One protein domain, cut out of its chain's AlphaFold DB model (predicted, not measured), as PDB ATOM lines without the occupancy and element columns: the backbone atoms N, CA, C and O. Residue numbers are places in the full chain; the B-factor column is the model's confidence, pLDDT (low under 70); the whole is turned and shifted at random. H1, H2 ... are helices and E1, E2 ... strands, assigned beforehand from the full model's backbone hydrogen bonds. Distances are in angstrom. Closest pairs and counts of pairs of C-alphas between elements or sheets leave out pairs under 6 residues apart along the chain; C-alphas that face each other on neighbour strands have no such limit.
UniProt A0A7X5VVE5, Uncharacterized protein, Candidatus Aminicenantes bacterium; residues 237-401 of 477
ATOM      1  N   PRO A 237     -27.285  40.951 -31.896       97.94
ATOM      2  CA  PRO A 237     -25.832  40.951 -31.772       97.94
ATOM      3  C   PRO A 237     -25.428  41.333 -30.344       97.94
ATOM      4  O   PRO A 237     -25.431  42.505 -29.975       97.94
ATOM      5  N   VAL A 238     -25.073  40.338 -29.536       98.25
ATOM      6  CA  VAL A 238     -24.525  40.534 -28.189       98.25
ATOM      7  C   VAL A 238     -23.030  40.213 -28.212       98.25
ATOM      8  O   VAL A 238     -22.659  39.164 -28.749       98.25
ATOM      9  N   PRO A 239     -22.147  41.063 -27.658       98.00
ATOM     10  CA  PRO A 239     -20.735  40.727 -27.517       98.00
ATOM     11  C   PRO A 239     -20.534  39.455 -26.695       98.00
ATOM     12  O   PRO A 239     -21.234  39.240 -25.704       98.00
ATOM     13  N   GLU A 240     -19.559  38.628 -27.075       98.25
ATOM     14  CA  GLU A 240     -19.225  37.398 -26.353       98.25
ATOM     15  C   GLU A 240     -19.061  37.710 -24.861       98.25
ATOM     16  O   GLU A 240     -18.237  38.533 -24.461       98.25
ATOM     17  N   THR A 241     -19.884  37.070 -24.040       98.31
ATOM     18  CA  THR A 241     -20.013  37.375 -22.619       98.31
ATOM     19  C   THR A 241     -19.825  36.101 -21.822       98.31
ATOM     20  O   THR A 241     -20.448  35.083 -22.110       98.31
ATOM     21  N   THR A 242     -18.958  36.154 -20.812       98.12
ATOM     22  CA  THR A 242     -18.835  35.101 -19.796       98.12
ATOM     23  C   THR A 242     -19.556  35.547 -18.533       98.12
ATOM     24  O   THR A 242     -19.238  36.611 -18.006       98.12
ATOM     25  N   ILE A 243     -20.486  34.739 -18.027       97.94
ATOM     26  CA  ILE A 243     -21.143  34.973 -16.737       97.94
ATOM     27  C   ILE A 243     -20.392  34.191 -15.663       97.94
ATOM     28  O   ILE A 243     -20.243  32.975 -15.761       97.94
ATOM     29  N   ILE A 244     -19.946  34.886 -14.621       97.56
ATOM     30  CA  ILE A 244     -19.332  34.311 -13.422       97.56
ATOM     31  C   ILE A 244     -20.374  34.407 -12.303       97.56
ATOM     32  O   ILE A 244     -20.506  35.440 -11.647       97.56
ATOM     33  N   SER A 245     -21.173  33.350 -12.149       94.25
ATOM     34  CA  SER A 245     -22.293  33.278 -11.200       94.25
ATOM     35  C   SER A 245     -21.880  32.682  -9.852       94.25
ATOM     36  O   SER A 245     -20.880  31.969  -9.748       94.25
ATOM     37  N   ARG A 246     -22.685  32.949  -8.817       91.38
ATOM     38  CA  ARG A 246     -22.589  32.303  -7.499       91.38
ATOM     39  C   ARG A 246     -23.270  30.934  -7.424       91.38
ATOM     40  O   ARG A 246     -22.817  30.086  -6.663       91.38
ATOM     41  N   ASN A 247     -24.349  30.726  -8.181       88.69
ATOM     42  CA  ASN A 247     -25.257  29.581  -7.998       88.69
ATOM     43  C   ASN A 247     -25.080  28.471  -9.042       88.69
ATOM     44  O   ASN A 247     -25.543  27.351  -8.842       88.69
ATOM     45  N   ILE A 248     -24.418  28.776 -10.155       92.38
ATOM     46  CA  ILE A 248     -24.196  27.861 -11.276       92.38
ATOM     47  C   ILE A 248     -22.772  28.016 -11.809       92.38
ATOM     48  O   ILE A 248     -22.117  29.036 -11.585       92.38
ATOM     49  N   ALA A 249     -22.286  26.996 -12.518       94.00
ATOM     50  CA  ALA A 249     -20.972  27.049 -13.146       94.00
ATOM     51  C   ALA A 249     -20.894  28.199 -14.174       94.00
ATOM     52  O   ALA A 249     -21.894  28.490 -14.833       94.00
ATOM     53  N   PRO A 250     -19.725  28.845 -14.345       96.81
ATOM     54  CA  PRO A 250     -19.559  29.876 -15.360       96.81
ATOM     55  C   PRO A 250     -19.853  29.363 -16.772       96.81
ATOM     56  O   PRO A 250     -19.416  28.272 -17.146       96.81
ATOM     57  N   PHE A 251     -20.528  30.181 -17.574       97.56
ATOM     58  CA  PHE A 251     -20.905  29.852 -18.952       97.56
ATOM     59  C   PHE A 251     -20.752  31.067 -19.873       97.56
ATOM     60  O   PHE A 251     -20.521  32.190 -19.411       97.56
ATOM     61  N   LYS A 252     -20.820  30.830 -21.188       97.69
ATOM     62  CA  LYS A 252     -20.586  31.843 -22.225       97.69
ATOM     63  C   LYS A 252     -21.691  31.849 -23.270       97.69
ATOM     64  O   LYS A 252     -22.237  30.796 -23.578       97.69
ATOM     65  N   PHE A 253     -21.954  33.016 -23.844       97.88
ATOM     66  CA  PHE A 253     -22.883  33.219 -24.959       97.88
ATOM     67  C   PHE A 253     -22.481  34.473 -25.757       97.88
ATOM     68  O   PHE A 253     -21.496  35.134 -25.411       97.88
ATOM     69  N   GLY A 254     -23.219  34.811 -26.817       97.44
ATOM     70  CA  GLY A 254     -22.928  35.968 -27.666       97.44
ATOM     71  C   GLY A 254     -21.910  35.687 -28.777       97.44
ATOM     72  O   GLY A 254     -21.568  34.545 -29.091       97.44
ATOM     73  N   ARG A 255     -21.430  36.758 -29.415       97.56
ATOM     74  CA  ARG A 255     -20.643  36.717 -30.655       97.56
ATOM     75  C   ARG A 255     -19.301  37.416 -30.492       97.56
ATOM     76  O   ARG A 255     -19.172  38.424 -29.803       97.56
ATOM     77  N   LYS A 256     -18.289  36.908 -31.191       96.69
ATOM     78  CA  LYS A 256     -16.961  37.530 -31.218       96.69
ATOM     79  C   LYS A 256     -17.038  38.930 -31.828       96.69
ATOM     80  O   LYS A 256     -17.592  39.098 -32.908       96.69
ATOM     81  N   THR A 257     -16.409  39.892 -31.165       95.25
ATOM     82  CA  THR A 257     -16.330  41.299 -31.595       95.25
ATOM     83  C   THR A 257     -15.007  41.639 -32.286       95.25
ATOM     84  O   THR A 257     -14.831  42.741 -32.789       95.25
ATOM     85  N   GLY A 258     -14.048  40.706 -32.281       92.12
ATOM     86  CA  GLY A 258     -12.686  40.929 -32.776       92.12
ATOM     87  C   GLY A 258     -11.739  41.577 -31.760       92.12
ATOM     88  O   GLY A 258     -10.549  41.685 -32.047       92.12
ATOM     89  N   THR A 259     -12.226  41.952 -30.574       90.25
ATOM     90  CA  THR A 259     -11.411  42.506 -29.483       90.25
ATOM     91  C   THR A 259     -11.064  41.434 -28.446       90.25
ATOM     92  O   THR A 259     -11.719  40.386 -28.346       90.25
ATOM     93  N   LEU A 260     -10.017  41.681 -27.658       92.31
ATOM     94  CA  LEU A 260      -9.660  40.822 -26.523       92.31
ATOM     95  C   LEU A 260      -9.996  41.474 -25.184       92.31
ATOM     96  O   LEU A 260     -10.190  40.747 -24.205       92.31
ATOM     97  N   GLU A 261     -10.104  42.797 -25.172       94.25
ATOM     98  CA  GLU A 261     -10.496  43.638 -24.058       94.25
ATOM     99  C   GLU A 261     -11.875  43.239 -23.533       94.25
ATOM    100  O   GLU A 261     -12.768  42.829 -24.281       94.25
ATOM    101  N   VAL A 262     -12.037  43.336 -22.217       95.12
ATOM    102  CA  VAL A 262     -13.264  42.956 -21.517       95.12
ATOM    103  C   VAL A 262     -13.751  44.099 -20.647       95.12
ATOM    104  O   VAL A 262     -12.951  44.851 -20.098       95.12
ATOM    105  N   TRP A 263     -15.062  44.181 -20.492       95.19
ATOM    106  CA  TRP A 263     -15.733  44.962 -19.473       95.19
ATOM    107  C   TRP A 263     -16.209  44.022 -18.372       95.19
ATOM    108  O   TRP A 263     -16.964  43.079 -18.635       95.19
ATOM    109  N   MET A 264     -15.763  44.285 -17.147       96.12
ATOM    110  CA  MET A 264     -16.225  43.597 -15.947       96.12
ATOM    111  C   MET A 264     -17.414  44.359 -15.373       96.12
ATOM    112  O   MET A 264     -17.301  45.550 -15.080       96.12
ATOM    113  N   ARG A 265     -18.567  43.700 -15.245       94.31
ATOM    114  CA  ARG A 265     -19.829  44.360 -14.865       94.31
ATOM    115  C   ARG A 265     -20.537  43.535 -13.813       94.31
ATOM    116  O   ARG A 265     -20.816  42.364 -14.055       94.31
ATOM    117  N   THR A 266     -20.862  44.123 -12.672       95.25
ATOM    118  CA  THR A 266     -21.652  43.419 -11.659       95.25
ATOM    119  C   THR A 266     -23.134  43.381 -12.043       95.25
ATOM    120  O   THR A 266     -23.663  44.257 -12.750       95.25
ATOM    121  N   CYS A 267     -23.793  42.299 -11.635       95.31
ATOM    122  CA  CYS A 267     -25.183  41.991 -11.943       95.31
ATOM    123  C   CYS A 267     -25.952  41.725 -10.644       95.31
ATOM    124  O   CYS A 267     -25.994  40.575 -10.192       95.31
ATOM    125  N   PRO A 268     -26.536  42.767 -10.025       94.81
ATOM    126  CA  PRO A 268     -27.467  42.593  -8.914       94.81
ATOM    127  C   PRO A 268     -28.716  41.801  -9.327       94.81
ATOM    128  O   PRO A 268     -29.032  41.693 -10.515       94.81
ATOM    129  N   GLU A 269     -29.436  41.251  -8.344       93.88
ATOM    130  CA  GLU A 269     -30.673  40.480  -8.564       93.88
ATOM    131  C   GLU A 269     -31.756  41.252  -9.341       93.88
ATOM    132  O   GLU A 269     -32.524  40.647 -10.090       93.88
ATOM    133  N   ILE A 270     -31.815  42.574  -9.157       90.62
ATOM    134  CA  ILE A 270     -32.726  43.514  -9.831       90.62
ATOM    135  C   ILE A 270     -31.956  44.749 -10.316       90.62
ATOM    136  O   ILE A 270     -30.870  45.008  -9.787       90.62
ATOM    137  N   PRO A 271     -32.488  45.524 -11.281       85.62
ATOM    138  CA  PRO A 271     -31.860  46.766 -11.716       85.62
ATOM    139  C   PRO A 271     -31.634  47.729 -10.542       85.62
ATOM    140  O   PRO A 271     -32.537  47.985  -9.751       85.62
ATOM    141  N   VAL A 272     -30.422  48.288 -10.438       85.06
ATOM    142  CA  VAL A 272     -30.114  49.381  -9.500       85.06
ATOM    143  C   VAL A 272     -29.282  50.444 -10.230       85.06
ATOM    144  O   VAL A 272     -28.054  50.311 -10.311       85.06
ATOM    145  N   PRO A 273     -29.928  51.471 -10.813       78.44
ATOM    146  CA  PRO A 273     -29.254  52.484 -11.621       78.44
ATOM    147  C   PRO A 273     -28.119  53.190 -10.869       78.44
ATOM    148  O   PRO A 273     -28.274  53.597  -9.719       78.44
ATOM    149  N   GLY A 274     -26.961  53.329 -11.521       75.00
ATOM    150  CA  GLY A 274     -25.832  54.138 -11.040       75.00
ATOM    151  C   GLY A 274     -25.121  53.654  -9.768       75.00
ATOM    152  O   GLY A 274     -24.225  54.351  -9.297       75.00
ATOM    153  N   LYS A 275     -25.495  52.499  -9.198       81.69
ATOM    154  CA  LYS A 275     -24.956  52.046  -7.904       81.69
ATOM    155  C   LYS A 275     -23.726  51.149  -8.017       81.69
ATOM    156  O   LYS A 275     -22.755  51.360  -7.298       81.69
ATOM    157  N   TYR A 276     -23.777  50.144  -8.888       83.75
ATOM    158  CA  TYR A 276     -22.727  49.131  -8.989       83.75
ATOM    159  C   TYR A 276     -21.781  49.375 -10.174       83.75
ATOM    160  O   TYR A 276     -22.168  49.945 -11.197       83.75
ATOM    161  N   SER A 277     -20.532  48.934 -10.034       82.75
ATOM    162  CA  SER A 277     -19.418  49.312 -10.902       82.75
ATOM    163  C   SER A 277     -19.428  48.604 -12.255       82.75
ATOM    164  O   SER A 277     -19.858  47.459 -12.425       82.75
ATOM    165  N   THR A 278     -18.863  49.302 -13.237       87.75
ATOM    166  CA  THR A 278     -18.436  48.754 -14.526       87.75
ATOM    167  C   THR A 278     -16.974  49.137 -14.728       87.75
ATOM    168  O   THR A 278     -16.628  50.316 -14.674       87.75
ATOM    169  N   CYS A 279     -16.110  48.144 -14.920       90.62
ATOM    170  CA  CYS A 279     -14.663  48.326 -15.007       90.62
ATOM    171  C   CYS A 279     -14.154  47.873 -16.375       90.62
ATOM    172  O   CYS A 279     -14.517  46.797 -16.850       90.62
ATOM    173  N   PHE A 280     -13.289  48.671 -16.998       91.38
ATOM    174  CA  PHE A 280     -12.577  48.258 -18.204       91.38
ATOM    175  C   PHE A 280     -11.353  47.410 -17.845       91.38
ATOM    176  O   PHE A 280     -10.580  47.765 -16.955       91.38
ATOM    177  N   GLY A 281     -11.152  46.314 -18.572       92.75
ATOM    178  CA  GLY A 281     -10.113  45.326 -18.302       92.75
ATOM    179  C   GLY A 281     -10.537  44.272 -17.277       92.75
ATOM    180  O   GLY A 281     -11.616  44.323 -16.697       92.75
ATOM    181  N   TRP A 282      -9.676  43.271 -17.075       94.62
ATOM    182  CA  TRP A 282      -9.942  42.195 -16.122       94.62
ATOM    183  C   TRP A 282      -9.733  42.668 -14.680       94.62
ATOM    184  O   TRP A 282      -8.667  43.175 -14.326       94.62
ATOM    185  N   CYS A 283     -10.728  42.424 -13.837       93.00
ATOM    186  CA  CYS A 283     -10.661  42.591 -12.391       93.00
ATOM    187  C   CYS A 283     -10.948  41.242 -11.728       93.00
ATOM    188  O   CYS A 283     -11.628  40.403 -12.315       93.00
ATOM    189  N   ASP A 284     -10.449  41.024 -10.510       95.62
ATOM    190  CA  ASP A 284     -10.826  39.837  -9.737       95.62
ATOM    191  C   ASP A 284     -12.337  39.896  -9.429       95.62
ATOM    192  O   ASP A 284     -12.765  40.779  -8.677       95.62
ATOM    193  N   PRO A 285     -13.157  38.989  -9.999       95.56
ATOM    194  CA  PRO A 285     -14.606  39.048  -9.851       95.56
ATOM    195  C   PRO A 285     -15.050  38.783  -8.408       95.56
ATOM    196  O   PRO A 285     -16.052  39.339  -7.970       95.56
ATOM    197  N   PHE A 286     -14.311  37.976  -7.643       95.06
ATOM    198  CA  PHE A 286     -14.669  37.654  -6.261       95.06
ATOM    199  C   PHE A 286     -14.386  38.829  -5.339       95.06
ATOM    200  O   PHE A 286     -15.205  39.155  -4.477       95.06
ATOM    201  N   LYS A 287     -13.246  39.492  -5.555       95.19
ATOM    202  CA  LYS A 287     -12.898  40.718  -4.843       95.19
ATOM    203  C   LYS A 287     -13.899  41.832  -5.146       95.19
ATOM    204  O   LYS A 287     -14.389  42.449  -4.207       95.19
ATOM    205  N   LEU A 288     -14.243  42.030  -6.422       93.38
ATOM    206  CA  LEU A 288     -15.212  43.042  -6.850       93.38
ATOM    207  C   LEU A 288     -16.556  42.865  -6.132       93.38
ATOM    208  O   LEU A 288     -17.053  43.809  -5.528       93.38
ATOM    209  N   ILE A 289     -17.103  41.645  -6.126       94.25
ATOM    210  CA  ILE A 289     -18.356  41.364  -5.415       94.25
ATOM    211  C   ILE A 289     -18.215  41.653  -3.913       94.25
ATOM    212  O   ILE A 289     -19.074  42.310  -3.329       94.25
ATOM    213  N   ALA A 290     -17.152  41.153  -3.275       94.38
ATOM    214  CA  ALA A 290     -16.968  41.294  -1.833       94.38
ATOM    215  C   ALA A 290     -16.843  42.763  -1.396       94.38
ATOM    216  O   ALA A 290     -17.397  43.142  -0.365       94.38
ATOM    217  N   GLU A 291     -16.132  43.584  -2.171       93.88
ATOM    218  CA  GLU A 291     -15.952  45.011  -1.893       93.88
ATOM    219  C   GLU A 291     -17.259  45.793  -2.067       93.88
ATOM    220  O   GLU A 291     -17.611  46.576  -1.184       93.88
ATOM    221  N   GLU A 292     -18.013  45.547  -3.142       92.31
ATOM    222  CA  GLU A 292     -19.290  46.231  -3.383       92.31
ATOM    223  C   GLU A 292     -20.363  45.841  -2.365       92.31
ATOM    224  O   GLU A 292     -21.040  46.709  -1.811       92.31
ATOM    225  N   GLU A 293     -20.506  44.552  -2.052       92.75
ATOM    226  CA  GLU A 293     -21.462  44.123  -1.032       92.75
ATOM    227  C   GLU A 293     -21.084  44.672   0.346       92.75
ATOM    228  O   GLU A 293     -21.953  45.130   1.083       92.75
ATOM    229  N   LEU A 294     -19.794  44.702   0.696       93.06
ATOM    230  CA  LEU A 294     -19.354  45.301   1.954       93.06
ATOM    231  C   LEU A 294     -19.644  46.806   2.014       93.06
ATOM    232  O   LEU A 294     -20.039  47.289   3.078       93.06
ATOM    233  N   ALA A 295     -19.448  47.524   0.905       90.19
ATOM    234  CA  ALA A 295     -19.695  48.959   0.814       90.19
ATOM    235  C   ALA A 295     -21.182  49.298   0.980       90.19
ATOM    236  O   ALA A 295     -21.510  50.261   1.670       90.19
ATOM    237  N   PHE A 296     -22.073  48.486   0.405       88.69
ATOM    238  CA  PHE A 296     -23.499  48.801   0.320       88.69
ATOM    239  C   PHE A 296     -24.401  48.014   1.273       88.69
ATOM    240  O   PHE A 296     -25.577  48.345   1.359       88.69
ATOM    241  N   LYS A 297     -23.915  47.006   2.015       89.38
ATOM    242  CA  LYS A 297     -24.755  46.128   2.869       89.38
ATOM    243  C   LYS A 297     -25.662  46.847   3.874       89.38
ATOM    244  O   LYS A 297     -26.634  46.261   4.336       89.38
ATOM    245  N   ASN A 298     -25.296  48.064   4.275       89.94
ATOM    246  CA  ASN A 298     -26.051  48.862   5.243       89.94
ATOM    247  C   ASN A 298     -26.988  49.878   4.566       89.94
ATOM    248  O   ASN A 298     -27.710  50.590   5.263       89.94
ATOM    249  N   ASP A 299     -26.978  49.963   3.236       89.62
ATOM    250  CA  ASP A 299     -27.862  50.848   2.494       89.62
ATOM    251  C   ASP A 299     -29.291  50.284   2.486       89.62
ATOM    252  O   ASP A 299     -29.479  49.109   2.164       89.62
ATOM    253  N   PRO A 300     -30.325  51.114   2.712       81.31
ATOM    254  CA  PRO A 300     -31.728  50.690   2.649       81.31
ATOM    255  C   PRO A 300     -32.180  50.093   1.303       81.31
ATOM    256  O   PRO A 300     -33.211  49.436   1.249       81.31
ATOM    257  N   GLY A 301     -31.418  50.315   0.227       81.56
ATOM    258  CA  GLY A 301     -31.643  49.755  -1.112       81.56
ATOM    259  C   GLY A 301     -30.524  48.809  -1.551       81.56
ATOM    260  O   GLY A 301     -30.105  48.834  -2.708       81.56
ATOM    261  N   PHE A 302     -29.919  48.075  -0.619       88.62
ATOM    262  CA  PHE A 302     -28.937  47.050  -0.953       88.62
ATOM    263  C   PHE A 302     -29.595  45.887  -1.698       88.62
ATOM    264  O   PHE A 302     -30.559  45.296  -1.217       88.62
ATOM    265  N   VAL A 303     -29.026  45.537  -2.850       91.19
ATOM    266  CA  VAL A 303     -29.412  44.358  -3.624       91.19
ATOM    267  C   VAL A 303     -28.194  43.435  -3.738       91.19
ATOM    268  O   VAL A 303     -27.125  43.895  -4.150       91.19
ATOM    269  N   PRO A 304     -28.298  42.147  -3.378       92.75
ATOM    270  CA  PRO A 304     -27.186  41.214  -3.525       92.75
ATOM    271  C   PRO A 304     -26.702  41.109  -4.973       92.75
ATOM    272  O   PRO A 304     -27.489  41.233  -5.916       92.75
ATOM    273  N   ILE A 305     -25.403  40.856  -5.153       95.25
ATOM    274  CA  ILE A 305     -24.820  40.639  -6.480       95.25
ATOM    275  C   ILE A 305     -24.895  39.148  -6.808       95.25
ATOM    276  O   ILE A 305     -24.280  38.318  -6.133       95.25
ATOM    277  N   SER A 306     -25.621  38.806  -7.872       96.12
ATOM    278  CA  SER A 306     -25.831  37.420  -8.305       96.12
ATOM    279  C   SER A 306     -24.688  36.895  -9.170       96.12
ATOM    280  O   SER A 306     -24.333  35.712  -9.106       96.12
ATOM    281  N   SER A 307     -24.109  37.769  -9.995       97.19
ATOM    282  CA  SER A 307     -23.004  37.425 -10.890       97.19
ATOM    283  C   SER A 307     -22.165  38.635 -11.307       97.19
ATOM    284  O   SER A 307     -22.506  39.791 -11.044       97.19
ATOM    285  N   VAL A 308     -21.049  38.345 -11.977       97.81
ATOM    286  CA  VAL A 308     -20.218  39.318 -12.693       97.81
ATOM    287  C   VAL A 308     -20.095  38.882 -14.148       97.81
ATOM    288  O   VAL A 308     -19.815  37.716 -14.430       97.81
ATOM    289  N   LEU A 309     -20.272  39.815 -15.078       97.62
ATOM    290  CA  LEU A 309     -19.991  39.613 -16.496       97.62
ATOM    291  C   LEU A 309     -18.529  39.912 -16.781       97.62
ATOM    292  O   LEU A 309     -18.022  40.930 -16.325       97.62
ATOM    293  N   ALA A 310     -17.910  39.090 -17.619       97.81
ATOM    294  CA  ALA A 310     -16.767  39.471 -18.434       97.81
ATOM    295  C   ALA A 310     -17.239  39.540 -19.894       97.81
ATOM    296  O   ALA A 310     -17.291  38.520 -20.590       97.81
ATOM    297  N   GLN A 311     -17.646  40.731 -20.330       97.56
ATOM    298  CA  GLN A 311     -18.200  40.992 -21.662       97.56
ATOM    299  C   GLN A 311     -17.107  41.522 -22.589       97.56
ATOM    300  O   GLN A 311     -16.391  42.449 -22.218       97.56
ATOM    301  N   LYS A 312     -16.951  40.959 -23.792       97.38
ATOM    302  CA  LYS A 312     -15.993  41.474 -24.780       97.38
ATOM    303  C   LYS A 312     -16.333  42.906 -25.181       97.38
ATOM    304  O   LYS A 312     -17.497  43.246 -25.372       97.38
ATOM    305  N   SER A 313     -15.303  43.736 -25.324       95.38
ATOM    306  CA  SER A 313     -15.459  45.108 -25.801       95.38
ATOM    307  C   SER A 313     -15.841  45.133 -27.282       95.38
ATOM    308  O   SER A 313     -15.557  44.197 -28.033       95.38
ATOM    309  N   VAL A 314     -16.435  46.230 -27.727       94.88
ATOM    310  CA  VAL A 314     -16.680  46.523 -29.142       94.88
ATOM    311  C   VAL A 314     -15.864  47.762 -29.502       94.88
ATOM    312  O   VAL A 314     -15.746  48.678 -28.688       94.88
ATOM    313  N   ASN A 315     -15.287  47.794 -30.703       92.56
ATOM    314  CA  ASN A 315     -14.608  48.986 -31.217       92.56
ATOM    315  C   ASN A 315     -15.655  50.028 -31.622       92.56
ATOM    316  O   ASN A 315     -16.098  50.057 -32.764       92.56
ATOM    317  N   ALA A 316     -16.086  50.829 -30.657       92.12
ATOM    318  CA  ALA A 316     -17.177  51.775 -30.814       92.12
ATOM    319  C   ALA A 316     -16.805  52.975 -31.700       92.12
ATOM    320  O   ALA A 316     -15.890  53.732 -31.369       92.12
ATOM    321  N   GLU A 317     -17.576  53.207 -32.761       94.75
ATOM    322  CA  GLU A 317     -17.660  54.520 -33.409       94.75
ATOM    323  C   GLU A 317     -18.688  55.414 -32.712       94.75
ATOM    324  O   GLU A 317     -18.448  56.606 -32.534       94.75
ATOM    325  N   PHE A 318     -19.813  54.830 -32.291       94.81
ATOM    326  CA  PHE A 318     -20.874  55.500 -31.539       94.81
ATOM    327  C   PHE A 318     -21.417  54.569 -30.463       94.81
ATOM    328  O   PHE A 318     -21.486  53.357 -30.672       94.81
ATOM    329  N   ALA A 319     -21.867  55.126 -29.350       93.81
ATOM    330  CA  ALA A 319     -22.556  54.391 -28.299       93.81
ATOM    331  C   ALA A 319     -23.651  55.256 -27.681       93.81
ATOM    332  O   ALA A 319     -23.585  56.489 -27.724       93.81
ATOM    333  N   GLY A 320     -24.656  54.610 -27.103       93.44
ATOM    334  CA  GLY A 320     -25.783  55.323 -26.533       93.44
ATOM    335  C   GLY A 320     -26.849  54.422 -25.939       93.44
ATOM    336  O   GLY A 320     -26.626  53.242 -25.655       93.44
ATOM    337  N   SER A 321     -28.019  55.012 -25.757       92.44
ATOM    338  CA  SER A 321     -29.205  54.384 -25.191       92.44
ATOM    339  C   SER A 321     -30.365  54.482 -26.179       92.44
ATOM    340  O   SER A 321     -30.422  55.338 -27.070       92.44
ATOM    341  N   LEU A 322     -31.283  53.538 -26.055       93.50
ATOM    342  CA  LEU A 322     -32.561  53.547 -26.735       93.50
ATOM    343  C   LEU A 322     -33.643  53.282 -25.698       93.50
ATOM    344  O   LEU A 322     -33.553  52.297 -24.960       93.50
ATOM    345  N   SER A 323     -34.677  54.122 -25.691       89.38
ATOM    346  CA  SER A 323     -35.859  53.939 -24.852       89.38
ATOM    347  C   SER A 323     -37.152  53.980 -25.675       89.38
ATOM    348  O   SER A 323     -37.317  54.821 -26.569       89.38
ATOM    349  N   PRO A 324     -38.100  53.072 -25.406       88.00
ATOM    350  CA  PRO A 324     -39.395  53.091 -26.060       88.00
ATOM    351  C   PRO A 324     -40.195  54.298 -25.555       88.00
ATOM    352  O   PRO A 324     -40.200  54.601 -24.367       88.00
ATOM    353  N   GLN A 325     -40.889  54.995 -26.454       84.12
ATOM    354  CA  GLN A 325     -41.709  56.163 -26.085       84.12
ATOM    355  C   GLN A 325     -43.189  55.814 -25.908       84.12
ATOM    356  O   GLN A 325     -43.943  56.542 -25.263       84.12
ATOM    357  N   LYS A 326     -43.625  54.707 -26.512       80.50
ATOM    358  CA  LYS A 326     -45.001  54.217 -26.466       80.50
ATOM    359  C   LYS A 326     -45.021  52.694 -26.438       80.50
ATOM    360  O   LYS A 326     -44.094  52.051 -26.934       80.50
ATOM    361  N   PRO A 327     -46.104  52.102 -25.918       75.44
ATOM    362  CA  PRO A 327     -46.212  50.654 -25.804       75.44
ATOM    363  C   PRO A 327     -46.485  49.917 -27.118       75.44
ATOM    364  O   PRO A 327     -46.383  48.696 -27.166       75.44
ATOM    365  N   ASP A 328     -46.864  50.642 -28.168       79.62
ATOM    366  CA  ASP A 328     -47.271  50.106 -29.468       79.62
ATOM    367  C   ASP A 328     -46.098  49.785 -30.408       79.62
ATOM    368  O   ASP A 328     -46.324  49.328 -31.527       79.62
ATOM    369  N   GLY A 329     -44.859  50.033 -29.970       77.19
ATOM    370  CA  GLY A 329     -43.666  49.818 -30.790       77.19
ATOM    371  C   GLY A 329     -43.415  50.920 -31.810       77.19
ATOM    372  O   GLY A 329     -42.616  50.732 -32.727       77.19
ATOM    373  N   SER A 330     -44.085  52.068 -31.670       83.25
ATOM    374  CA  SER A 330     -43.756  53.264 -32.445       83.25
ATOM    375  C   SER A 330     -42.314  53.735 -32.206       83.25
ATOM    376  O   SER A 330     -41.602  53.217 -31.345       83.25
ATOM    377  N   GLU A 331     -41.889  54.709 -33.017       89.19
ATOM    378  CA  GLU A 331     -40.502  55.168 -33.101       89.19
ATOM    379  C   GLU A 331     -39.878  55.393 -31.709       89.19
ATOM    380  O   GLU A 331     -40.386  56.217 -30.935       89.19
ATOM    381  N   PRO A 332     -38.804  54.660 -31.364       92.00
ATOM    382  CA  PRO A 332     -38.156  54.806 -30.074       92.00
ATOM    383  C   PRO A 332     -37.349  56.106 -30.020       92.00
ATOM    384  O   PRO A 332     -36.966  56.681 -31.042       92.00
ATOM    385  N   PHE A 333     -37.040  56.554 -28.809       91.44
ATOM    386  CA  PHE A 333     -36.071  57.617 -28.609       91.44
ATOM    387  C   PHE A 333     -34.664  57.020 -28.650       91.44
ATOM    388  O   PHE A 333     -34.359  56.089 -27.907       91.44
ATOM    389  N   ILE A 334     -33.825  57.540 -29.548       94.25
ATOM    390  CA  ILE A 334     -32.449  57.081 -29.759       94.25
ATOM    391  C   ILE A 334     -31.510  58.256 -29.527       94.25
ATOM    392  O   ILE A 334     -31.567  59.257 -30.248       94.25
ATOM    393  N   GLU A 335     -30.611  58.100 -28.564       92.12
ATOM    394  CA  GLU A 335     -29.584  59.080 -28.236       92.12
ATOM    395  C   GLU A 335     -28.221  58.407 -28.080       92.12
ATOM    396  O   GLU A 335     -28.124  57.206 -27.844       92.12
ATOM    397  N   GLY A 336     -27.151  59.178 -28.245       92.06
ATOM    398  CA  GLY A 336     -25.794  58.667 -28.121       92.06
ATOM    399  C   GLY A 336     -24.754  59.710 -28.492       92.06
ATOM    400  O   GLY A 336     -25.086  60.830 -28.889       92.06
ATOM    401  N   ALA A 337     -23.492  59.323 -28.381       89.38
ATOM    402  CA  ALA A 337     -22.340  60.149 -28.712       89.38
ATOM    403  C   ALA A 337     -21.275  59.320 -29.437       89.38
ATOM    404  O   ALA A 337     -21.304  58.083 -29.424       89.38
ATOM    405  N   SER A 338     -20.336  60.003 -30.086       89.94
ATOM    406  CA  SER A 338     -19.170  59.353 -30.680       89.94
ATOM    407  C   SER A 338     -18.252  58.710 -29.623       89.94
ATOM    408  O   SER A 338     -18.072  59.221 -28.515       89.94
ATOM    409  N   GLY A 339     -17.655  57.568 -29.971       85.88
ATOM    410  CA  GLY A 339     -16.743  56.809 -29.113       85.88
ATOM    411  C   GLY A 339     -17.410  55.745 -28.216       85.88
ATOM    412  O   GLY A 339     -18.536  55.327 -28.475       85.88
ATOM    413  N   PRO A 340     -16.704  55.257 -27.173       73.56
ATOM    414  CA  PRO A 340     -17.067  54.058 -26.400       73.56
ATOM    415  C   PRO A 340     -18.234  54.217 -25.417       73.56
ATOM    416  O   PRO A 340     -18.650  53.229 -24.818       73.56
ATOM    417  N   GLY A 341     -18.770  55.426 -25.245       70.25
ATOM    418  CA  GLY A 341     -19.981  55.674 -24.456       70.25
ATOM    419  C   GLY A 341     -19.793  55.726 -22.938       70.25
ATOM    420  O   GLY A 341     -20.698  56.170 -22.247       70.25
ATOM    421  N   ASP A 342     -18.631  55.379 -22.385       71.12
ATOM    422  CA  ASP A 342     -18.359  55.442 -20.940       71.12
ATOM    423  C   ASP A 342     -18.589  56.848 -20.354       71.12
ATOM    424  O   ASP A 342     -19.233  56.987 -19.317       71.12
ATOM    425  N   GLN A 343     -18.130  57.897 -21.047       69.12
ATOM    426  CA  GLN A 343     -18.360  59.296 -20.655       69.12
ATOM    427  C   GLN A 343     -19.823  59.733 -20.823       69.12
ATOM    428  O   GLN A 343     -20.303  60.578 -20.064       69.12
ATOM    429  N   PHE A 344     -20.532  59.151 -21.794       62.53
ATOM    430  CA  PHE A 344     -21.955  59.396 -22.037       62.53
ATOM    431  C   PHE A 344     -22.807  58.787 -20.911       62.53
ATOM    432  O   PHE A 344     -23.615  59.487 -20.306       62.53
ATOM    433  N   MET A 345     -22.528  57.538 -20.523       62.84
ATOM    434  CA  MET A 345     -23.251  56.820 -19.463       62.84
ATOM    435  C   MET A 345     -23.097  57.448 -18.068       62.84
ATOM    436  O   MET A 345     -23.955  57.253 -17.210       62.84
ATOM    437  N   ILE A 346     -22.031  58.219 -17.824       64.50
ATOM    438  CA  ILE A 346     -21.825  58.982 -16.576       64.50
ATOM    439  C   ILE A 346     -22.176  60.473 -16.721       64.50
ATOM    440  O   ILE A 346     -21.749  61.285 -15.897       64.50
ATOM    441  N   ALA A 347     -22.923  60.836 -17.772       61.75
ATOM    442  CA  ALA A 347     -23.422  62.183 -18.060       61.75
ATOM    443  C   ALA A 347     -22.339  63.282 -18.133       61.75
ATOM    444  O   ALA A 347     -22.602  64.452 -17.848       61.75
ATOM    445  N   LYS A 348     -21.105  62.929 -18.521       65.75
ATOM    446  CA  LYS A 348     -20.020  63.899 -18.765       65.75
ATOM    447  C   LYS A 348     -20.029  64.458 -20.185       65.75
ATOM    448  O   LYS A 348     -19.529  65.561 -20.398       65.75
ATOM    449  N   THR A 349     -20.613  63.721 -21.123       67.25
ATOM    450  CA  THR A 349     -20.817  64.139 -22.513       67.25
ATOM    451  C   THR A 349     -22.308  64.075 -22.827       67.25
ATOM    452  O   THR A 349     -22.966  63.098 -22.479       67.25
ATOM    453  N   GLY A 350     -22.849  65.129 -23.444       72.56
ATOM    454  CA  GLY A 350     -24.252  65.174 -23.864       72.56
ATOM    455  C   GLY A 350     -24.502  64.406 -25.168       72.56
ATOM    456  O   GLY A 350     -23.546  64.072 -25.869       72.56
ATOM    457  N   PRO A 351     -25.773  64.146 -25.517       80.81
ATOM    458  CA  PRO A 351     -26.120  63.493 -26.771       80.81
ATOM    459  C   PRO A 351     -25.733  64.353 -27.979       80.81
ATOM    460  O   PRO A 351     -25.879  65.578 -27.978       80.81
ATOM    461  N   GLU A 352     -25.258  63.689 -29.026       89.81
ATOM    462  CA  GLU A 352     -24.831  64.295 -30.283       89.81
ATOM    463  C   GLU A 352     -25.843  64.001 -31.400       89.81
ATOM    464  O   GLU A 352     -26.688  63.106 -31.314       89.81
ATOM    465  N   ALA A 353     -25.750  64.749 -32.501       89.56
ATOM    466  CA  ALA A 353     -26.520  64.437 -33.698       89.56
ATOM    467  C   ALA A 353     -25.986  63.145 -34.342       89.56
ATOM    468  O   ALA A 353     -24.984  63.160 -35.057       89.56
ATOM    469  N   LEU A 354     -26.670  62.025 -34.094       93.25
ATOM    470  CA  LEU A 354     -26.288  60.725 -34.646       93.25
ATOM    471  C   LEU A 354     -26.503  60.660 -36.170       93.25
ATOM    472  O   LEU A 354     -27.564  61.088 -36.648       93.25
ATOM    473  N   PRO A 355     -25.567  60.063 -36.935       96.00
ATOM    474  CA  PRO A 355     -25.774  59.781 -38.349       96.00
ATOM    475  C   PRO A 355     -26.998  58.889 -38.579       96.00
ATOM    476  O   PRO A 355     -27.239  57.939 -37.834       96.00
ATOM    477  N   GLU A 356     -27.726  59.134 -39.667       96.00
ATOM    478  CA  GLU A 356     -28.960  58.404 -39.984       96.00
ATOM    479  C   GLU A 356     -28.741  56.887 -40.096       96.00
ATOM    480  O   GLU A 356     -29.540  56.094 -39.606       96.00
ATOM    481  N   LYS A 357     -27.595  56.471 -40.653       96.56
ATOM    482  CA  LYS A 357     -27.204  55.057 -40.720       96.56
ATOM    483  C   LYS A 357     -27.127  54.411 -39.330       96.56
ATOM    484  O   LYS A 357     -27.586  53.288 -39.164       96.56
ATOM    485  N   VAL A 358     -26.576  55.115 -38.337       97.19
ATOM    486  CA  VAL A 358     -26.457  54.603 -36.960       97.19
ATOM    487  C   VAL A 358     -27.848  54.408 -36.366       97.19
ATOM    488  O   VAL A 358     -28.150  53.324 -35.876       97.19
ATOM    489  N   LYS A 359     -28.728  55.409 -36.493       96.38
ATOM    490  CA  LYS A 359     -30.118  55.315 -36.019       96.38
ATOM    491  C   LYS A 359     -30.855  54.133 -36.642       96.38
ATOM    492  O   LYS A 359     -31.528  53.401 -35.928       96.38
ATOM    493  N   GLN A 360     -30.687  53.906 -37.944       96.75
ATOM    494  CA  GLN A 360     -31.310  52.781 -38.643       96.75
ATOM    495  C   GLN A 360     -30.818  51.422 -38.131       96.75
ATOM    496  O   GLN A 360     -31.633  50.526 -37.927       96.75
ATOM    497  N   GLU A 361     -29.516  51.249 -37.896       97.81
ATOM    498  CA  GLU A 361     -28.980  49.992 -37.353       97.81
ATOM    499  C   GLU A 361     -29.437  49.739 -35.911       97.81
ATOM    500  O   GLU A 361     -29.811  48.617 -35.567       97.81
ATOM    501  N   VAL A 362     -29.490  50.783 -35.081       97.19
ATOM    502  CA  VAL A 362     -30.014  50.686 -33.712       97.19
ATOM    503  C   VAL A 362     -31.523  50.400 -33.722       97.19
ATOM    504  O   VAL A 362     -32.013  49.569 -32.959       97.19
ATOM    505  N   LYS A 363     -32.280  51.010 -34.636       96.50
ATOM    506  CA  LYS A 363     -33.710  50.731 -34.787       96.50
ATOM    507  C   LYS A 363     -33.968  49.277 -35.191       96.50
ATOM    508  O   LYS A 363     -34.883  48.663 -34.659       96.50
ATOM    509  N   LYS A 364     -33.144  48.687 -36.065       96.38
ATOM    510  CA  LYS A 364     -33.287  47.272 -36.459       96.38
ATOM    511  C   LYS A 364     -33.208  46.321 -35.266       96.38
ATOM    512  O   LYS A 364     -34.011  45.394 -35.188       96.38
ATOM    513  N   ILE A 365     -32.256  46.530 -34.350       96.81
ATOM    514  CA  ILE A 365     -32.152  45.676 -33.157       96.81
ATOM    515  C   ILE A 365     -33.352  45.880 -32.223       96.81
ATOM    516  O   ILE A 365     -33.841  44.905 -31.658       96.81
ATOM    517  N   TYR A 366     -33.874  47.107 -32.116       96.44
ATOM    518  CA  TYR A 366     -35.086  47.384 -31.350       96.44
ATOM    519  C   TYR A 366     -36.329  46.744 -31.965       96.44
ATOM    520  O   TYR A 366     -37.090  46.123 -31.237       96.44
ATOM    521  N   ASP A 367     -36.519  46.819 -33.282       95.50
ATOM    522  CA  ASP A 367     -37.687  46.238 -33.952       95.50
ATOM    523  C   ASP A 367     -37.754  44.714 -33.725       95.50
ATOM    524  O   ASP A 367     -38.823  44.166 -33.458       95.50
ATOM    525  N   ILE A 368     -36.606  44.024 -33.759       95.69
ATOM    526  CA  ILE A 368     -36.520  42.596 -33.409       95.69
ATOM    527  C   ILE A 368     -36.884  42.384 -31.935       95.69
ATOM    528  O   ILE A 368     -37.723  41.542 -31.620       95.69
ATOM    529  N   ALA A 369     -36.277  43.158 -31.033       94.75
ATOM    530  CA  ALA A 369     -36.514  43.030 -29.601       94.75
ATOM    531  C   ALA A 369     -37.975  43.297 -29.222       94.75
ATOM    532  O   ALA A 369     -38.552  42.553 -28.430       94.75
ATOM    533  N   PHE A 370     -38.590  44.308 -29.829       92.44
ATOM    534  CA  PHE A 370     -39.978  44.676 -29.615       92.44
ATOM    535  C   PHE A 370     -40.939  43.589 -30.094       92.44
ATOM    536  O   PHE A 370     -41.880  43.253 -29.380       92.44
ATOM    537  N   ASN A 371     -40.698  42.999 -31.265       91.06
ATOM    538  CA  ASN A 371     -41.562  41.937 -31.783       91.06
ATOM    539  C   ASN A 371     -41.568  40.689 -30.885       91.06
ATOM    540  O   ASN A 371     -42.598  40.031 -30.761       91.06
ATOM    541  N   GLU A 372     -40.436  40.381 -30.252       90.62
ATOM    542  CA  GLU A 372     -40.283  39.187 -29.413       90.62
ATOM    543  C   GLU A 372     -40.655  39.428 -27.944       90.62
ATOM    544  O   GLU A 372     -41.211  38.551 -27.282       90.62
ATOM    545  N   LEU A 373     -40.332  40.608 -27.411       89.31
ATOM    546  CA  LEU A 373     -40.420  40.907 -25.979       89.31
ATOM    547  C   LEU A 373     -41.445  42.007 -25.669       89.31
ATOM    548  O   LEU A 373     -41.936  42.086 -24.545       89.31
ATOM    549  N   GLY A 374     -41.790  42.871 -26.621       88.12
ATOM    550  CA  GLY A 374     -42.493  44.135 -26.387       88.12
ATOM    551  C   GLY A 374     -41.538  45.272 -25.987       88.12
ATOM    552  O   GLY A 374     -40.343  45.186 -26.266       88.12
ATOM    553  N   PRO A 375     -42.020  46.340 -25.322       87.88
ATOM    554  CA  PRO A 375     -41.203  47.512 -24.996       87.88
ATOM    555  C   PRO A 375     -39.955  47.167 -24.173       87.88
ATOM    556  O   PRO A 375     -40.048  46.612 -23.073       87.88
ATOM    557  N   VAL A 376     -38.782  47.512 -24.703       91.69
ATOM    558  CA  VAL A 376     -37.484  47.280 -24.059       91.69
ATOM    559  C   VAL A 376     -36.571  48.484 -24.206       91.69
ATOM    560  O   VAL A 376     -36.600  49.175 -25.222       91.69
ATOM    561  N   GLU A 377     -35.734  48.687 -23.199       93.62
ATOM    562  CA  GLU A 377     -34.641  49.652 -23.215       93.62
ATOM    563  C   GLU A 377     -33.343  48.933 -23.573       93.62
ATOM    564  O   GLU A 377     -33.104  47.810 -23.117       93.62
ATOM    565  N   ILE A 378     -32.517  49.561 -24.408       95.38
ATOM    566  CA  ILE A 378     -31.280  48.961 -24.914       95.38
ATOM    567  C   ILE A 378     -30.132  49.957 -24.755       95.38
ATOM    568  O   ILE A 378     -30.176  51.050 -25.316       95.38
ATOM    569  N   GLU A 379     -29.070  49.559 -24.054       95.06
ATOM    570  CA  GLU A 379     -27.762  50.208 -24.206       95.06
ATOM    571  C   GLU A 379     -27.073  49.590 -25.420       95.06
ATOM    572  O   GLU A 379     -26.974  48.360 -25.523       95.06
ATOM    573  N   TRP A 380     -26.604  50.422 -26.343       96.62
ATOM    574  CA  TRP A 380     -26.099  49.974 -27.634       96.62
ATOM    575  C   TRP A 380     -24.754  50.604 -27.990       96.62
ATOM    576  O   TRP A 380     -24.381  51.681 -27.524       96.62
ATOM    577  N   VAL A 381     -24.032  49.916 -28.871       96.50
ATOM    578  CA  VAL A 381     -22.810  50.413 -29.509       96.50
ATOM    579  C   VAL A 381     -22.822  50.075 -30.992       96.50
ATOM    580  O   VAL A 381     -23.287  49.011 -31.388       96.50
ATOM    581  N   TYR A 382     -22.310  50.975 -31.818       97.06
ATOM    582  CA  TYR A 382     -22.147  50.807 -33.251       97.06
ATOM    583  C   TYR A 382     -20.658  50.764 -33.600       97.06
ATOM    584  O   TYR A 382     -19.910  51.673 -33.241       97.06
ATOM    585  N   ASP A 383     -20.228  49.714 -34.298       95.12
ATOM    586  CA  ASP A 383     -18.808  49.434 -34.580       95.12
ATOM    587  C   ASP A 383     -18.301  49.957 -35.939       95.12
ATOM    588  O   ASP A 383     -17.240  49.552 -36.413       95.12
ATOM    589  N   GLY A 384     -19.095  50.796 -36.610       94.94
ATOM    590  CA  GLY A 384     -18.863  51.217 -37.997       94.94
ATOM    591  C   GLY A 384     -19.634  50.398 -39.031       94.94
ATOM    592  O   GLY A 384     -19.869  50.872 -40.154       94.94
ATOM    593  N   SER A 385     -20.128  49.219 -38.645       94.06
ATOM    594  CA  SER A 385     -20.912  48.320 -39.499       94.06
ATOM    595  C   SER A 385     -22.225  47.858 -38.866       94.06
ATOM    596  O   SER A 385     -23.255  47.933 -39.531       94.06
ATOM    597  N   ASN A 386     -22.206  47.400 -37.614       95.31
ATOM    598  CA  ASN A 386     -23.336  46.783 -36.921       95.31
ATOM    599  C   ASN A 386     -23.603  47.459 -35.572       95.31
ATOM    600  O   ASN A 386     -22.670  47.875 -34.882       95.31
ATOM    601  N   ALA A 387     -24.876  47.500 -35.175       97.38
ATOM    602  CA  ALA A 387     -25.277  47.809 -33.807       97.38
ATOM    603  C   ALA A 387     -25.237  46.542 -32.933       97.38
ATOM    604  O   ALA A 387     -25.672  45.468 -33.354       97.38
ATOM    605  N   TRP A 388     -24.742  46.682 -31.710       98.00
ATOM    606  CA  TRP A 388     -24.616  45.627 -30.711       98.00
ATOM    607  C   TRP A 388     -25.386  46.010 -29.452       98.00
ATOM    608  O   TRP A 388     -25.299  47.151 -29.002       98.00
ATOM    609  N   ALA A 389     -26.091  45.050 -28.858       97.94
ATOM    610  CA  ALA A 389     -26.754  45.217 -27.570       97.94
ATOM    611  C   ALA A 389     -25.752  44.966 -26.432       97.94
ATOM    612  O   ALA A 389     -25.215  43.863 -26.287       97.94
ATOM    613  N   LEU A 390     -25.497  45.994 -25.623       95.75
ATOM    614  CA  LEU A 390     -24.642  45.933 -24.436       95.75
ATOM    615  C   LEU A 390     -25.441  45.686 -23.160       95.75
ATOM    616  O   LEU A 390     -24.908  45.119 -22.207       95.75
ATOM    617  N   GLN A 391     -26.711  46.074 -23.135       94.69
ATOM    618  CA  GLN A 391     -27.645  45.802 -22.048       94.69
ATOM    619  C   GLN A 391     -29.070  45.848 -22.596       94.69
ATOM    620  O   GLN A 391     -29.327  46.581 -23.549       94.69
ATOM    621  N   LEU A 392     -29.978  45.061 -22.020       95.19
ATOM    622  CA  LEU A 392     -31.384  45.030 -22.414       95.19
ATOM    623  C   LEU A 392     -32.261  44.890 -21.171       95.19
ATOM    624  O   LEU A 392     -32.054  43.970 -20.380       95.19
ATOM    625  N   HIS A 393     -33.246  45.775 -21.036       91.25
ATOM    626  CA  HIS A 393     -34.181  45.825 -19.912       91.25
ATOM    627  C   HIS A 393     -35.626  45.924 -20.371       91.25
ATOM    628  O   HIS A 393     -35.914  46.363 -21.483       91.25
ATOM    629  N   ARG A 394     -36.549  45.570 -19.480       87.38
ATOM    630  CA  ARG A 394     -37.961  45.934 -19.612       87.38
ATOM    631  C   ARG A 394     -38.134  47.415 -19.270       87.38
ATOM    632  O   ARG A 394     -37.525  47.884 -18.318       87.38
ATOM    633  N   SER A 395     -38.962  48.134 -20.027       80.88
ATOM    634  CA  SER A 395     -39.197  49.562 -19.772       80.88
ATOM    635  C   SER A 395     -40.234  49.801 -18.672       80.88
ATOM    636  O   SER A 395     -41.430  49.835 -18.953       80.88
ATOM    637  N   GLU A 396     -39.795  49.967 -17.421       69.88
ATOM    638  CA  GLU A 396     -40.674  50.112 -16.245       69.88
ATOM    639  C   GLU A 396     -41.710  51.244 -16.380       69.88
ATOM    640  O   GLU A 396     -42.865  51.063 -16.006       69.88
ATOM    641  N   GLU A 397     -41.359  52.387 -16.976       64.25
ATOM    642  CA  GLU A 397     -42.266  53.541 -17.086       64.25
ATOM    643  C   GLU A 397     -43.487  53.266 -17.974       64.25
ATOM    644  O   GLU A 397     -44.629  53.568 -17.610       64.25
ATOM    645  N   LEU A 398     -43.270  52.663 -19.146       64.88
ATOM    646  CA  LEU A 398     -44.373  52.275 -20.025       64.88
ATOM    647  C   LEU A 398     -45.192  51.147 -19.412       64.88
ATOM    648  O   LEU A 398     -46.410  51.087 -19.603       64.88
ATOM    649  N   LEU A 399     -44.516  50.305 -18.643       58.53
ATOM    650  CA  LEU A 399     -45.086  49.195 -17.915       58.53
ATOM    651  C   LEU A 399     -45.994  49.678 -16.757       58.53
ATOM    652  O   LEU A 399     -47.086  49.137 -16.586       58.53
ATOM    653  N   ASP A 400     -45.646  50.747 -16.041       52.34
ATOM    654  CA  ASP A 400     -46.436  51.299 -14.925       52.34
ATOM    655  C   ASP A 400     -47.491  52.340 -15.342       52.34
ATOM    656  O   ASP A 400     -48.444  52.601 -14.599       52.34
ATOM    657  N   SER A 401     -47.392  52.891 -16.557       48.00
ATOM    658  CA  SER A 401     -48.301  53.929 -17.076       48.00
ATOM    659  C   SER A 401     -49.784  53.524 -17.132       48.00
ATOM    660  O   SER A 401     -50.657  54.371 -17.321       48.00
TER     661      SER A 401
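AT A GLANCE: This is residues 237 to 401 of the 477 residues of an uncharacterized protein of Candidatus Aminicenantes bacterium (UniProt A0A7X5VVE5). Two lobes sit side by side, joined through residues 313 to 317: one is a strongly twisted five-stranded sheet, E2 E1 E5 E3 E4, with H1 over one face, and the other a strongly twisted four-stranded sheet, E7 E6 E8 E9, with the long H3 over one face and the small H2 over the other. H1 is on the far side of its lobe, and H4 only grazes the second sheet near the end of the printed part. The printed part has 165 residues, with four named helices and nine strands in the order E1 E2 E3 E4 H1 E5 E6 E7 H2 H3 E8 E9 H4; both sheets are antiparallel and the class is mixed. The whole is compact, with a radius of gyration of the C-alphas of 16.3 A and spans of 44 by 40 by 32 A.

IN THESE COORDINATES: In the larger sheet, E5 is residues 305 to 312, 20.3 A long, E3 262 to 268, 19.0 A, E1 241 to 245, E2 251 to 253 and E4 278 to 280. E1 begins at C-alpha 241 (-20.013, 37.375, -22.619). H1 is residues 285 to 296, 16.7 A long. In the other sheet, E6 is 318 to 323, E7 333 to 338, E8 376 to 382, 18.2 A, and E9 387 to 394, 19.1 A. H2 is 342 to 345, H3 356 to 373, 25.2 A, and H4 396 to 400, ending at C-alpha 400 (-46.436, 51.299, -14.925).

HOW THE PARTS SIT: E5 and E3 are antiparallel, with N 265 and O 309 3.0 A apart. On the other side of E5, N 244 and O 308 of E1 and E5 are 2.8 A apart. The edge strands E2 and E4 form hairpins with E1 and E3; N 241 and O 253 are 2.9 A apart, N 264 and O 279 2.8 A. H1 is on this sheet at a height of 9.2 A, slantwise to the strands at 43 degrees to E3 on the local plane; its closest C-alphas to E5 are those of Pro 285 and Val 308, 6.3 A. E4, H1 and E5 form a split strand-helix-strand unit, two strands running the same way with E3 between them, its crossover right-handed. In the other sheet, N 320 and O 380 of E6 and E8 are 3.0 A apart. The hairpins E6 and E7, and E8 and E9, have N 321 and O 335 at 3.0 A and N 379 and O 391 at 3.0 A. E9 bends by 70 degrees at residue 390. H3 is on this sheet, the C-alphas of Val 362 and Ala 387 being its closest to E9, 5.5 A. H2 is on the opposite face, over E6 at a height of 7.7 A. E7, H2, H3 and E8 form another split strand-helix-strand unit, with E6 between E7 and E8 in the sheet, its crossover left-handed. E5 is apart from E8 and E9. Every O i to N i+4 pair is within hydrogen-bond range in H1, H3 and H4; H2 is too short for one.

THE WHOLE: The two C-alphas farthest apart are those of Asn 298 and Lys 357, 46.4 A. The printed part has no cut, and no link between named elements is long. The mean pLDDT of the printed part is 89.7; residues 343 to 349 and 396 to 401 are under 70.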